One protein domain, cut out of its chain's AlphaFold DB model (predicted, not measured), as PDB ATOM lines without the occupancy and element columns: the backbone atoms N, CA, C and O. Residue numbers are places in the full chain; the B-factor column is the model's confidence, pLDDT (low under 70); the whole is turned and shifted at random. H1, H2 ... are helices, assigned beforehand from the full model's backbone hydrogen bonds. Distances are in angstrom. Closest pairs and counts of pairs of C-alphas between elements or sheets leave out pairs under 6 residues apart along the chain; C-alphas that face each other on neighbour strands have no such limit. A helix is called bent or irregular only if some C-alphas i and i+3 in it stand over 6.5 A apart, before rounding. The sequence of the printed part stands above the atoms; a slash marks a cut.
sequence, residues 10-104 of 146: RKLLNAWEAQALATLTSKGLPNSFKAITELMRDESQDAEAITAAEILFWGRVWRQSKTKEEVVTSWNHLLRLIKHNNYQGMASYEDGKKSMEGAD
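Overview. This is residues 10 to 104 of the 146 residues of an uncharacterized protein of Gammaproteobacteria bacterium (UniProt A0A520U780). The longest helix, H3, makes the core, and two other long helices, H1 and H4, pack on two sides of it, steeply tilted to each other and coming nearest at Trp 16 and Ile 82 without clearly touching. The short H2 packs on a third side of H3, while H5 packs on residues 16 to 20 of H1 and H6 on residues 79 to 83 of H4, both apart from H2. The printed part has 95 residues with six named helices, H1 to H6 in order, and no named strand; the class is all helix, and the packing is mostly aligned, three of four tilts being shallow. It is compact, with a radius of gyration of the C-alphas of 12.9 A, and spans 39 by 28 by 19 A.

Along the chain. H3 is residues 47 to 64, 25.6 A from C-alpha 47 at (48.056, 46.794, 32.534) to C-alpha 64 at (25.006, 38.038, 39.500). H1, residues 10 to 26, measures 24.0 A and begins with C-alpha 10 at (33.158, 28.698, 40.918). H4, residues 68 to 83, measures 22.0 A. H2 is residues 33 to 39, 10.0 A long. H5, residues 86 to 89, is only just irregular: C-alphas 86 and 89 are 6.6 A apart. H6, residues 93 to 99, is 9.9 A long and ends with C-alpha 99 at (34.331, 23.839, 33.005).

Arrangement. H3 is the hub and touches three helices. It touches H1, with the C-alphas of Ala 20 and Ala 52 closest at 4.4 A, opposite ways at a steep tilt of 38 degrees, only just beyond shallow. H3 and H4 form a helical hairpin at a shallow tilt of 25 degrees; their closest C-alphas, of Trp 58 and Ser 74, are 5.2 A apart. H2 and H3 form another, at a shallow tilt of 29 degrees; H3 touches H2 with residues 49 to 57 alone, and the closest C-alphas, of Ile 36 and Ala 53, are 5.0 A apart. H1 and H4 are close but not clearly touching, with the C-alphas of Trp 16 and Ile 82 closest at 8.0 A. H1 touches H5 with residues 16 to 20 alone, the C-alphas of Trp 16 and Tyr 87 being closest at 6.1 A. H4 touches H6 with residues 79 to 83 alone, opposite ways at a shallow tilt of 27 degrees; their closest C-alphas, of Lys 83 and Tyr 93, are 5.5 A apart. H5 and H6 meet only through their link. H2 and H6 are apart. In H1, H2, H3, H4 and H6 every O i to N i+4 pair is within hydrogen-bond range; H5 is too short for such a pair, and its one O i to N i+3 pair is not within range.

Size, cuts and confidence. The two C-alphas farthest apart, of Ser 44 and Asp 104, are 40.3 A apart. The printed part has no cut. The links H3 to H4, H4 to H5 and H5 to H6 are tight, H1 to H2 and H2 to H3 are short, and no link is long. Mean pLDDT of the printed part is 87.4; residues 89 to 90 and 102 to 104 are under 70.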
ATOM      1  N   ARG A  10      33.047  27.885  39.705       87.81
ATOM      2  CA  ARG A  10      33.158  28.698  40.918       87.81
ATOM      3  C   ARG A  10      34.516  28.557  41.601       87.81
ATOM      4  O   ARG A  10      35.039  29.537  42.116       87.81
ATOM      5  N   LYS A  11      35.095  27.351  41.624       86.00
ATOM      6  CA  LYS A  11      36.437  27.124  42.189       86.00
ATOM      7  C   LYS A  11      37.520  27.761  41.321       86.00
ATOM      8  O   LYS A  11      38.451  28.338  41.874       86.00
ATOM      9  N   LEU A  12      37.383  27.671  39.998       88.31
ATOM     10  CA  LEU A  12      38.287  28.332  39.052       88.31
ATOM     11  C   LEU A  12      38.248  29.846  39.227       88.31
ATOM     12  O   LEU A  12      39.289  30.464  39.439       88.31
ATOM     13  N   LEU A  13      37.042  30.413  39.246       90.88
ATOM     14  CA  LEU A  13      36.843  31.840  39.445       90.88
ATOM     15  C   LEU A  13      37.441  32.315  40.771       90.88
ATOM     16  O   LEU A  13      38.178  33.290  40.790       90.88
ATOM     17  N   ASN A  14      37.199  31.593  41.870       90.94
ATOM     18  CA  ASN A  14      37.778  31.943  43.168       90.94
ATOM     19  C   ASN A  14      39.317  31.964  43.140       90.94
ATOM     20  O   ASN A  14      39.923  32.792  43.815       90.94
ATOM     21  N   ALA A  15      39.958  31.067  42.384       90.38
ATOM     22  CA  ALA A  15      41.412  31.051  42.252       90.38
ATOM     23  C   ALA A  15      41.923  32.276  41.475       90.38
ATOM     24  O   ALA A  15      42.868  32.929  41.916       90.38
ATOM     25  N   TRP A  16      41.275  32.616  40.359       93.12
ATOM     26  CA  TRP A  16      41.616  33.802  39.570       93.12
ATOM     27  C   TRP A  16      41.400  35.098  40.354       93.12
ATOM     28  O   TRP A  16      42.257  35.976  40.352       93.12
ATOM     29  N   GLU A  17      40.299  35.201  41.095       94.19
ATOM     30  CA  GLU A  17      40.009  36.374  41.916       94.19
ATOM     31  C   GLU A  17      40.936  36.514  43.116       94.19
ATOM     32  O   GLU A  17      41.308  37.632  43.456       94.19
ATOM     33  N   ALA A  18      41.338  35.411  43.753       92.69
ATOM     34  CA  ALA A  18      42.308  35.466  44.844       92.69
ATOM     35  C   ALA A  18      43.640  36.058  44.366       92.69
ATOM     36  O   ALA A  18      44.236  36.888  45.052       92.69
ATOM     37  N   GLN A  19      44.076  35.678  43.163       92.81
ATOM     38  CA  GLN A  19      45.251  36.271  42.537       92.81
ATOM     39  C   GLN A  19      45.017  37.744  42.187       92.81
ATOM     40  O   GLN A  19      45.871  38.571  42.487       92.81
ATOM     41  N   ALA A  20      43.856  38.102  41.625       94.62
ATOM     42  CA  ALA A  20      43.571  39.484  41.224       94.62
ATOM     43  C   ALA A  20      43.504  40.416  42.441       94.62
ATOM     44  O   ALA A  20      44.048  41.520  42.438       94.62
ATOM     45  N   LEU A  21      42.909  39.930  43.529       94.81
ATOM     46  CA  LEU A  21      42.872  40.616  44.808       94.81
ATOM     47  C   LEU A  21      44.279  40.821  45.378       94.81
ATOM     48  O   LEU A  21      44.579  41.909  45.871       94.81
ATOM     49  N   ALA A  22      45.144  39.806  45.302       93.94
ATOM     50  CA  ALA A  22      46.532  39.924  45.736       93.94
ATOM     51  C   ALA A  22      47.299  40.972  44.911       93.94
ATOM     52  O   ALA A  22      48.031  41.772  45.493       93.94
ATOM     53  N   THR A  23      47.078  41.020  43.594       94.38
ATOM     54  CA  THR A  23      47.655  42.025  42.688       94.38
ATOM     55  C   THR A  23      47.238  43.446  43.061       94.38
ATOM     56  O   THR A  23      48.092  44.320  43.192       94.38
ATOM     57  N   LEU A  24      45.943  43.705  43.275       94.56
ATOM     58  CA  LEU A  24      45.493  45.043  43.685       94.56
ATOM     59  C   LEU A  24      46.025  45.411  45.074       94.56
ATOM     60  O   LEU A  24      46.494  46.528  45.286       94.56
ATOM     61  N   THR A  25      46.020  44.456  46.006       95.12
ATOM     62  CA  THR A  25      46.489  44.676  47.382       95.12
ATOM     63  C   THR A  25      47.980  45.008  47.428       95.12
ATOM     64  O   THR A  25      48.373  45.925  48.146       95.12
ATOM     65  N   SER A  26      48.820  44.309  46.656       95.12
ATOM     66  CA  SER A  26      50.268  44.565  46.621       95.12
ATOM     67  C   SER A  26      50.616  45.939  46.043       95.12
ATOM     68  O   SER A  26      51.635  46.518  46.417       95.12
ATOM     69  N   LYS A  27      49.744  46.485  45.188       94.12
ATOM     70  CA  LYS A  27      49.848  47.832  44.608       94.12
ATOM     71  C   LYS A  27      49.158  48.915  45.450       94.12
ATOM     72  O   LYS A  27      49.183  50.081  45.073       94.12
ATOM     73  N   GLY A  28      48.539  48.559  46.580       93.88
ATOM     74  CA  GLY A  28      47.797  49.498  47.429       93.88
ATOM     75  C   GLY A  28      46.508  50.030  46.789       93.88
ATOM     76  O   GLY A  28      46.029  51.095  47.176       93.88
ATOM     77  N   LEU A  29      45.956  49.310  45.809       94.62
ATOM     78  CA  LEU A  29      44.774  49.716  45.058       94.62
ATOM     79  C   LEU A  29      43.476  49.200  45.705       94.62
ATOM     80  O   LEU A  29      43.441  48.103  46.273       94.62
ATOM     81  N   PRO A  30      42.380  49.973  45.615       92.38
ATOM     82  CA  PRO A  30      41.080  49.576  46.145       92.38
ATOM     83  C   PRO A  30      40.432  48.450  45.321       92.38
ATOM     84  O   PRO A  30      40.667  48.309  44.128       92.38
ATOM     85  N   ASN A  31      39.548  47.675  45.958       89.19
ATOM     86  CA  ASN A  31      38.883  46.506  45.354       89.19
ATOM     87  C   ASN A  31      37.344  46.513  45.495       89.19
ATOM     88  O   ASN A  31      36.674  45.522  45.190       89.19
ATOM     89  N   SER A  32      36.759  47.618  45.975       89.69
ATOM     90  CA  SER A  32      35.297  47.778  46.010       89.69
ATOM     91  C   SER A  32      34.724  47.802  44.587       89.69
ATOM     92  O   SER A  32      35.438  48.164  43.660       89.69
ATOM     93  N   PHE A  33      33.438  47.463  44.394       83.12
ATOM     94  CA  PHE A  33      32.863  47.412  43.036       83.12
ATOM     95  C   PHE A  33      33.020  48.730  42.273       83.12
ATOM     96  O   PHE A  33      33.456  48.744  41.131       83.12
ATOM     97  N   LYS A  34      32.698  49.837  42.945       85.50
ATOM     98  CA  LYS A  34      32.822  51.173  42.375       85.50
ATOM     99  C   LYS A  34      34.276  51.494  42.026       85.50
ATOM    100  O   LYS A  34      34.566  51.984  40.942       85.50
ATOM    101  N   ALA A  35      35.196  51.152  42.923       87.94
ATOM    102  CA  ALA A  35      36.605  51.433  42.705       87.94
ATOM    103  C   ALA A  35      37.200  50.597  41.561       87.94
ATOM    104  O   ALA A  35      37.948  51.135  40.758       87.94
ATOM    105  N   ILE A  36      36.836  49.315  41.423       91.88
ATOM    106  CA  ILE A  36      37.308  48.509  40.285       91.88
ATOM    107  C   ILE A  36      36.755  49.033  38.954       91.88
ATOM    108  O   ILE A  36      37.491  49.059  37.975       91.88
ATOM    109  N   THR A  37      35.506  49.520  38.913       87.06
ATOM    110  CA  THR A  37      34.950  50.129  37.691       87.06
ATOM    111  C   THR A  37      35.636  51.440  37.320       87.06
ATOM    112  O   THR A  37      35.780  51.734  36.137       87.06
ATOM    113  N   GLU A  38      36.077  52.219  38.311       89.19
ATOM    114  CA  GLU A  38      36.863  53.437  38.091       89.19
ATOM    115  C   GLU A  38      38.279  53.094  37.603       89.19
ATOM    116  O   GLU A  38      38.727  53.666  36.614       89.19
ATOM    117  N   LEU A  39      38.936  52.097  38.211       92.00
ATOM    118  CA  LEU A  39      40.263  51.619  37.797       92.00
ATOM    119  C   LEU A  39      40.282  51.111  36.351       92.00
ATOM    120  O   LEU A  39      41.221  51.392  35.617       92.00
ATOM    121  N   MET A  40      39.237  50.401  35.917       90.44
ATOM    122  CA  MET A  40      39.118  49.920  34.534       90.44
ATOM    123  C   MET A  40      39.036  51.050  33.496       90.44
ATOM    124  O   MET A  40      39.292  50.812  32.319       90.44
ATOM    125  N   ARG A  41      38.638  52.259  33.910       87.88
ATOM    126  CA  ARG A  41      38.502  53.440  33.042       87.88
ATOM    127  C   ARG A  41      39.708  54.381  33.141       87.88
ATOM    128  O   ARG A  41      39.757  55.370  32.416       87.88
ATOM    129  N   ASP A  42      40.652  54.099  34.036       88.56
ATOM    130  CA  ASP A  42      41.834  54.920  34.260       88.56
ATOM    131  C   ASP A  42      43.006  54.427  33.399       88.56
ATOM    132  O   ASP A  42      43.732  53.500  33.757       88.56
ATOM    133  N   GLU A  43      43.207  55.087  32.257       84.62
ATOM    134  CA  GLU A  43      44.284  54.783  31.305       84.62
ATOM    135  C   GLU A  43      45.697  55.013  31.875       84.62
ATOM    136  O   GLU A  43      46.679  54.600  31.260       84.62
ATOM    137  N   SER A  44      45.823  55.668  33.038       90.19
ATOM    138  CA  SER A  44      47.114  55.856  33.708       90.19
ATOM    139  C   SER A  44      47.559  54.641  34.532       90.19
ATOM    140  O   SER A  44      48.728  54.567  34.920       90.19
ATOM    141  N   GLN A  45      46.657  53.686  34.787       90.69
ATOM    142  CA  GLN A  45      46.972  52.468  35.530       90.69
ATOM    143  C   GLN A  45      47.809  51.499  34.699       90.69
ATOM    144  O   GLN A  45      47.708  51.417  33.474       90.69
ATOM    145  N   ASP A  46      48.633  50.708  35.382       90.81
ATOM    146  CA  ASP A  46      49.385  49.659  34.712       90.81
ATOM    147  C   ASP A  46      48.469  48.509  34.249       90.81
ATOM    148  O   ASP A  46      47.437  48.207  34.855       90.81
ATOM    149  N   ALA A  47      48.868  47.833  33.170       90.25
ATOM    150  CA  ALA A  47      48.056  46.794  32.534       90.25
ATOM    151  C   ALA A  47      47.714  45.618  33.470       90.25
ATOM    152  O   ALA A  47      46.683  44.964  33.296       90.25
ATOM    153  N   GLU A  48      48.556  45.342  34.467       91.31
ATOM    154  CA  GLU A  48      48.332  44.271  35.436       91.31
ATOM    155  C   GLU A  48      47.248  44.662  36.450       91.31
ATOM    156  O   GLU A  48      46.389  43.839  36.777       91.31
ATOM    157  N   ALA A  49      47.243  45.924  36.898       93.38
ATOM    158  CA  ALA A  49      46.185  46.490  37.733       93.38
ATOM    159  C   ALA A  49      44.834  46.524  37.002       93.38
ATOM    160  O   ALA A  49      43.825  46.103  37.572       93.38
ATOM    161  N   ILE A  50      44.825  46.935  35.728       93.50
ATOM    162  CA  ILE A  50      43.619  46.918  34.882       93.50
ATOM    163  C   ILE A  50      43.096  45.483  34.742       93.50
ATOM    164  O   ILE A  50      41.938  45.220  35.056       93.50
ATOM    165  N   THR A  51      43.965  44.529  34.388       93.81
ATOM    166  CA  THR A  51      43.592  43.107  34.264       93.81
ATOM    167  C   THR A  51      43.010  42.557  35.572       93.81
ATOM    168  O   THR A  51      42.016  41.831  35.558       93.81
ATOM    169  N   ALA A  52      43.605  42.899  36.720       94.62
ATOM    170  CA  ALA A  52      43.108  42.475  38.027       94.62
ATOM    171  C   ALA A  52      41.708  43.044  38.318       94.62
ATOM    172  O   ALA A  52      40.821  42.308  38.760       94.62
ATOM    173  N   ALA A  53      41.493  44.331  38.036       95.19
ATOM    174  CA  ALA A  53      40.194  44.976  38.183       95.19
ATOM    175  C   ALA A  53      39.137  44.336  37.266       95.19
ATOM    176  O   ALA A  53      38.036  44.031  37.730       95.19
ATOM    177  N   GLU A  54      39.487  44.037  36.011       94.31
ATOM    178  CA  GLU A  54      38.601  43.357  35.061       94.31
ATOM    179  C   GLU A  54      38.223  41.944  35.527       94.31
ATOM    180  O   GLU A  54      37.049  41.576  35.462       94.31
ATOM    181  N   ILE A  55      39.170  41.154  36.049       95.00
ATOM    182  CA  ILE A  55      38.877  39.813  36.589       95.00
ATOM    183  C   ILE A  55      37.859  39.902  37.734       95.00
ATOM    184  O   ILE A  55      36.881  39.153  37.744       95.00
ATOM    185  N   LEU A  56      38.050  40.828  38.680       95.06
ATOM    186  CA  LEU A  56      37.117  41.021  39.798       95.06
ATOM    187  C   LEU A  56      35.748  41.532  39.329       95.06
ATOM    188  O   LEU A  56      34.714  41.135  39.873       95.06
ATOM    189  N   PHE A  57      35.726  42.402  38.318       94.38
ATOM    190  CA  PHE A  57      34.495  42.930  37.740       94.38
ATOM    191  C   PHE A  57      33.684  41.815  37.081       94.38
ATOM    192  O   PHE A  57      32.546  41.560  37.483       94.38
ATOM    193  N   TRP A  58      34.281  41.096  36.129       94.62
ATOM    194  CA  TRP A  58      33.604  40.026  35.400       94.62
ATOM    195  C   TRP A  58      33.255  38.841  36.295       94.62
ATOM    196  O   TRP A  58      32.204  38.234  36.114       94.62
ATOM    197  N   GLY A  59      34.069  38.560  37.314       93.75
ATOM    198  CA  GLY A  59      33.754  37.570  38.337       93.75
ATOM    199  C   GLY A  59      32.527  37.923  39.178       93.75
ATOM    200  O   GLY A  59      31.729  37.045  39.527       93.75
ATOM    201  N   ARG A  60      32.308  39.210  39.475       91.44
ATOM    202  CA  ARG A  60      31.065  39.662  40.117       91.44
ATOM    203  C   ARG A  60      29.879  39.597  39.159       91.44
ATOM    204  O   ARG A  60      28.841  39.091  39.581       91.44
ATOM    205  N   VAL A  61      30.036  40.045  37.910       90.00
ATOM    206  CA  VAL A  61      28.979  39.943  36.884       90.00
ATOM    207  C   VAL A  61      28.535  38.490  36.742       90.00
ATOM    208  O   VAL A  61      27.358  38.216  36.929       90.00
ATOM    209  N   TRP A  62      29.471  37.551  36.564       91.19
ATOM    210  CA  TRP A  62      29.176  36.122  36.415       91.19
ATOM    211  C   TRP A  62      28.356  35.546  37.579       91.19
ATOM    212  O   TRP A  62      27.449  34.745  37.372       91.19
ATOM    213  N   ARG A  63      28.630  35.967  38.824       88.44
ATOM    214  CA  ARG A  63      27.861  35.522  40.004       88.44
ATOM    215  C   ARG A  63      26.474  36.145  40.115       88.44
ATOM    216  O   ARG A  63      25.637  35.590  40.822       88.44
ATOM    217  N   GLN A  64      26.278  37.315  39.517       87.75
ATOM    218  CA  GLN A  64      25.006  38.038  39.500       87.75
ATOM    219  C   GLN A  64      24.169  37.718  38.261       87.75
ATOM    220  O   GLN A  64      23.015  38.134  38.209       87.75
ATOM    221  N   SER A  65      24.746  37.019  37.282       87.88
ATOM    222  CA  SER A  65      24.081  36.633  36.047       87.88
ATOM    223  C   SER A  65      22.794  35.873  36.331       87.88
ATOM    224  O   SER A  65      22.783  34.913  37.104       87.88
ATOM    225  N   LYS A  66      21.715  36.291  35.668       86.62
ATOM    226  CA  LYS A  66      20.409  35.617  35.726       86.62
ATOM    227  C   LYS A  66      19.972  35.075  34.367       86.62
ATOM    228  O   LYS A  66      18.993  34.336  34.285       86.62
ATOM    229  N   THR A  67      20.710  35.424  33.313       84.25
ATOM    230  CA  THR A  67      20.505  34.952  31.941       84.25
ATOM    231  C   THR A  67      21.746  34.239  31.420       84.25
ATOM    232  O   THR A  67      22.874  34.522  31.835       84.25
ATOM    233  N   LYS A  68      21.542  33.343  30.451       82.69
ATOM    234  CA  LYS A  68      22.636  32.658  29.754       82.69
ATOM    235  C   LYS A  68      23.575  33.650  29.064       82.69
ATOM    236  O   LYS A  68      24.782  33.442  29.036       82.69
ATOM    237  N   GLU A  69      23.043  34.743  28.524       83.19
ATOM    238  CA  GLU A  69      23.834  35.791  27.881       83.19
ATOM    239  C   GLU A  69      24.822  36.460  28.844       83.19
ATOM    240  O   GLU A  69      25.991  36.617  28.483       83.19
ATOM    241  N   GLU A  70      24.395  36.793  30.070       86.62
ATOM    242  CA  GLU A  70      25.290  37.352  31.094       86.62
ATOM    243  C   GLU A  70      26.364  36.330  31.491       86.62
ATOM    244  O   GLU A  70      27.545  36.675  31.604       86.62
ATOM    245  N   VAL A  71      25.983  35.059  31.674       87.62
ATOM    246  CA  VAL A  71      26.924  33.995  32.054       87.62
ATOM    247  C   VAL A  71      27.988  33.778  30.973       87.62
ATOM    248  O   VAL A  71      29.184  33.846  31.263       87.62
ATOM    249  N   VAL A  72      27.574  33.583  29.719       86.75
ATOM    250  CA  VAL A  72      28.487  33.343  28.593       86.75
ATOM    251  C   VAL A  72      29.388  34.550  28.350       86.75
ATOM    252  O   VAL A  72      30.595  34.390  28.160       86.75
ATOM    253  N   THR A  73      28.832  35.763  28.377       89.44
ATOM    254  CA  THR A  73      29.605  36.991  28.152       89.44
ATOM    255  C   THR A  73      30.673  37.168  29.220       89.44
ATOM    256  O   THR A  73      31.860  37.264  28.900       89.44
ATOM    257  N   SER A  74      30.274  37.145  30.492       91.69
ATOM    258  CA  SER A  74      31.209  37.336  31.602       91.69
ATOM    259  C   SER A  74      32.291  36.255  31.641       91.69
ATOM    260  O   SER A  74      33.466  36.571  31.843       91.69
ATOM    261  N   TRP A  75      31.944  34.995  31.357       92.44
ATOM    262  CA  TRP A  75      32.933  33.920  31.317       92.44
ATOM    263  C   TRP A  75      33.910  34.048  30.145       92.44
ATOM    264  O   TRP A  75      35.110  33.850  30.323       92.44
ATOM    265  N   ASN A  76      33.444  34.441  28.958       91.62
ATOM    266  CA  ASN A  76      34.325  34.675  27.811       91.62
ATOM    267  C   ASN A  76      35.330  35.803  28.074       91.62
ATOM    268  O   ASN A  76      36.502  35.682  27.701       91.62
ATOM    269  N   HIS A  77      34.898  36.871  28.748       93.38
ATOM    270  CA  HIS A  77      35.800  37.931  29.194       93.38
ATOM    271  C   HIS A  77      36.861  37.397  30.158       93.38
ATOM    272  O   HIS A  77      38.052  37.600  29.918       93.38
ATOM    273  N   LEU A  78      36.456  36.638  31.181       93.19
ATOM    274  CA  LEU A  78      37.385  35.986  32.107       93.19
ATOM    275  C   LEU A  78      38.390  35.103  31.356       93.19
ATOM    276  O   LEU A  78      39.595  35.285  31.502       93.19
ATOM    277  N   LEU A  79      37.932  34.207  30.478       91.94
ATOM    278  CA  LEU A  79      38.816  33.321  29.715       91.94
ATOM    279  C   LEU A  79      39.827  34.088  28.860       91.94
ATOM    280  O   LEU A  79      40.995  33.696  28.803       91.94
ATOM    281  N   ARG A  80      39.417  35.190  28.221       91.38
ATOM    282  CA  ARG A  80      40.327  36.048  27.455       91.38
ATOM    283  C   ARG A  80      41.418  36.641  28.348       91.38
ATOM    284  O   ARG A  80      42.585  36.612  27.960       91.38
ATOM    285  N   LEU A  81      41.059  37.130  29.535       91.44
ATOM    286  CA  LEU A  81      42.010  37.697  30.496       91.44
ATOM    287  C   LEU A  81      42.996  36.634  30.988       91.44
ATOM    288  O   LEU A  81      44.202  36.864  30.991       91.44
ATOM    289  N   ILE A  82      42.513  35.436  31.316       89.75
ATOM    290  CA  ILE A  82      43.361  34.338  31.796       89.75
ATOM    291  C   ILE A  82      44.296  33.816  30.702       89.75
ATOM    292  O   ILE A  82      45.457  33.514  30.974       89.75
ATOM    293  N   LYS A  83      43.833  33.733  29.449       86.81
ATOM    294  CA  LYS A  83      44.630  33.216  28.324       86.81
ATOM    295  C   LYS A  83      45.926  33.995  28.096       86.81
ATOM    296  O   LYS A  83      46.920  33.406  27.683       86.81
ATOM    297  N   HIS A  84      45.902  35.299  28.348       79.38
ATOM    298  CA  HIS A  84      46.980  36.214  27.978       79.38
ATOM    299  C   HIS A  84      47.788  36.740  29.171       79.38
ATOM    300  O   HIS A  84      48.608  37.631  28.981       79.38
ATOM    301  N   ASN A  85      47.592  36.194  30.379       76.31
ATOM    302  CA  ASN A  85      48.223  36.711  31.593       76.31
ATOM    303  C   ASN A  85      48.729  35.609  32.539       76.31
ATOM    304  O   ASN A  85      48.389  34.433  32.415       76.31
ATOM    305  N   ASN A  86      49.500  36.019  33.551       77.19
ATOM    306  CA  ASN A  86      50.114  35.140  34.558       77.19
ATOM    307  C   ASN A  86      49.117  34.504  35.546       77.19
ATOM    308  O   ASN A  86      49.517  33.747  36.432       77.19
ATOM    309  N   TYR A  87      47.816  34.742  35.370       74.56
ATOM    310  CA  TYR A  87      46.757  34.210  36.229       74.56
ATOM    311  C   TYR A  87      46.543  32.684  36.111       74.56
ATOM    312  O   TYR A  87      45.724  32.088  36.813       74.56
ATOM    313  N   GLN A  88      47.297  32.018  35.232       72.81
ATOM    314  CA  GLN A  88      47.192  30.577  34.976       72.81
ATOM    315  C   GLN A  88      47.816  29.695  36.072       72.81
ATOM    316  O   GLN A  88      47.632  28.479  36.050       72.81
ATOM    317  N   GLY A  89      48.536  30.277  37.042       67.06
ATOM    318  CA  GLY A  89      49.322  29.526  38.031       67.06
ATOM    319  C   GLY A  89      48.518  28.622  38.978       67.06
ATOM    320  O   GLY A  89      49.045  27.620  39.450       67.06
ATOM    321  N   MET A  90      47.245  28.940  39.250       65.94
ATOM    322  CA  MET A  90      46.361  28.124  40.111       65.94
ATOM    323  C   MET A  90      45.217  27.455  39.338       65.94
ATOM    324  O   MET A  90      44.707  26.407  39.741       65.94
ATOM    325  N   ALA A  91      44.812  28.046  38.218       79.12
ATOM    326  CA  ALA A  91      43.716  27.585  37.381       79.12
ATOM    327  C   ALA A  91      44.008  27.981  35.932       79.12
ATOM    328  O   ALA A  91      44.170  29.163  35.637       79.12
ATOM    329  N   SER A  92      44.095  26.999  35.033       84.12
ATOM    330  CA  SER A  92      44.502  27.251  33.649       84.12
ATOM    331  C   SER A  92      43.328  27.695  32.773       84.12
ATOM    332  O   SER A  92      42.163  27.426  33.074       84.12
ATOM    333  N   TYR A  93      43.643  28.336  31.646       85.44
ATOM    334  CA  TYR A  93      42.662  28.660  30.606       85.44
ATOM    335  C   TYR A  93      41.909  27.412  30.107       85.44
ATOM    336  O   TYR A  93      40.690  27.450  29.952       85.44
ATOM    337  N   GLU A  94      42.614  26.292  29.907       85.19
ATOM    338  CA  GLU A  94      42.008  25.040  29.430       85.19
ATOM    339  C   GLU A  94      41.034  24.443  30.450       85.19
ATOM    340  O   GLU A  94      39.982  23.932  30.070       85.19
ATOM    341  N   ASP A  95      41.335  24.558  31.749       84.25
ATOM    342  CA  ASP A  95      40.388  24.167  32.796       84.25
ATOM    343  C   ASP A  95      39.117  25.028  32.743       84.25
ATOM    344  O   ASP A  95      38.006  24.510  32.835       84.25
ATOM    345  N   GLY A  96      39.287  26.341  32.558       83.31
ATOM    346  CA  GLY A  96      38.198  27.304  32.409       83.31
ATOM    347  C   GLY A  96      37.293  27.009  31.225       83.31
ATOM    348  O   GLY A  96      36.070  27.005  31.374       83.31
ATOM    349  N   LYS A  97      37.883  26.726  30.064       86.25
ATOM    350  CA  LYS A  97      37.140  26.390  28.849       86.25
ATOM    351  C   LYS A  97      36.289  25.136  29.052       86.25
ATOM    352  O   LYS A  97      35.092  25.166  28.791       86.25
ATOM    353  N   LYS A  98      36.889  24.069  29.584       83.62
ATOM    354  CA  LYS A  98      36.197  22.792  29.797       83.62
ATOM    355  C   LYS A  98      35.132  22.855  30.892       83.62
ATOM    356  O   LYS A  98      34.157  22.124  30.831       83.62
ATOM    357  N   SER A  99      35.285  23.732  31.887       81.12
ATOM    358  CA  SER A  99      34.331  23.839  33.005       81.12
ATOM    359  C   SER A  99      32.919  24.288  32.606       81.12
ATOM    360  O   SER A  99      31.976  24.068  33.362       81.12
ATOM    361  N   MET A 100      32.779  24.890  31.424       77.31
ATOM    362  CA  MET A 100      31.501  25.349  30.872       77.31
ATOM    363  C   MET A 100      30.937  24.394  29.813       77.31
ATOM    364  O   MET A 100      29.794  24.547  29.389       77.31
ATOM    365  N   GLU A 101      31.718  23.397  29.380       71.12
ATOM    366  CA  GLU A 101      31.268  22.354  28.457       71.12
ATOM    367  C   GLU A 101      30.322  21.410  29.221       71.12
ATOM    368  O   GLU A 101      30.749  20.467  29.878       71.12
ATOM    369  N   GLY A 102      29.018  21.705  29.184       56.84
ATOM    370  CA  GLY A 102      27.978  20.920  29.866       56.84
ATOM    371  C   GLY A 102      27.439  21.530  31.162       56.84
ATOM    372  O   GLY A 102      26.683  20.864  31.867       56.84
ATOM    373  N   ALA A 103      27.786  22.782  31.482       57.28
ATOM    374  CA  ALA A 103      27.100  23.518  32.537       57.28
ATOM    375  C   ALA A 103      25.654  23.809  32.094       57.28
ATOM    376  O   ALA A 103      25.413  24.611  31.191       57.28
ATOM    377  N   ASP A 104      24.693  23.129  32.720       52.28
ATOM    378  CA  ASP A 104      23.266  23.428  32.592       52.28
ATOM    379  C   ASP A 104      22.991  24.681  33.440       52.28
ATOM    380  O   ASP A 104      22.670  24.628  34.630       52.28
TER     381      ASP A 104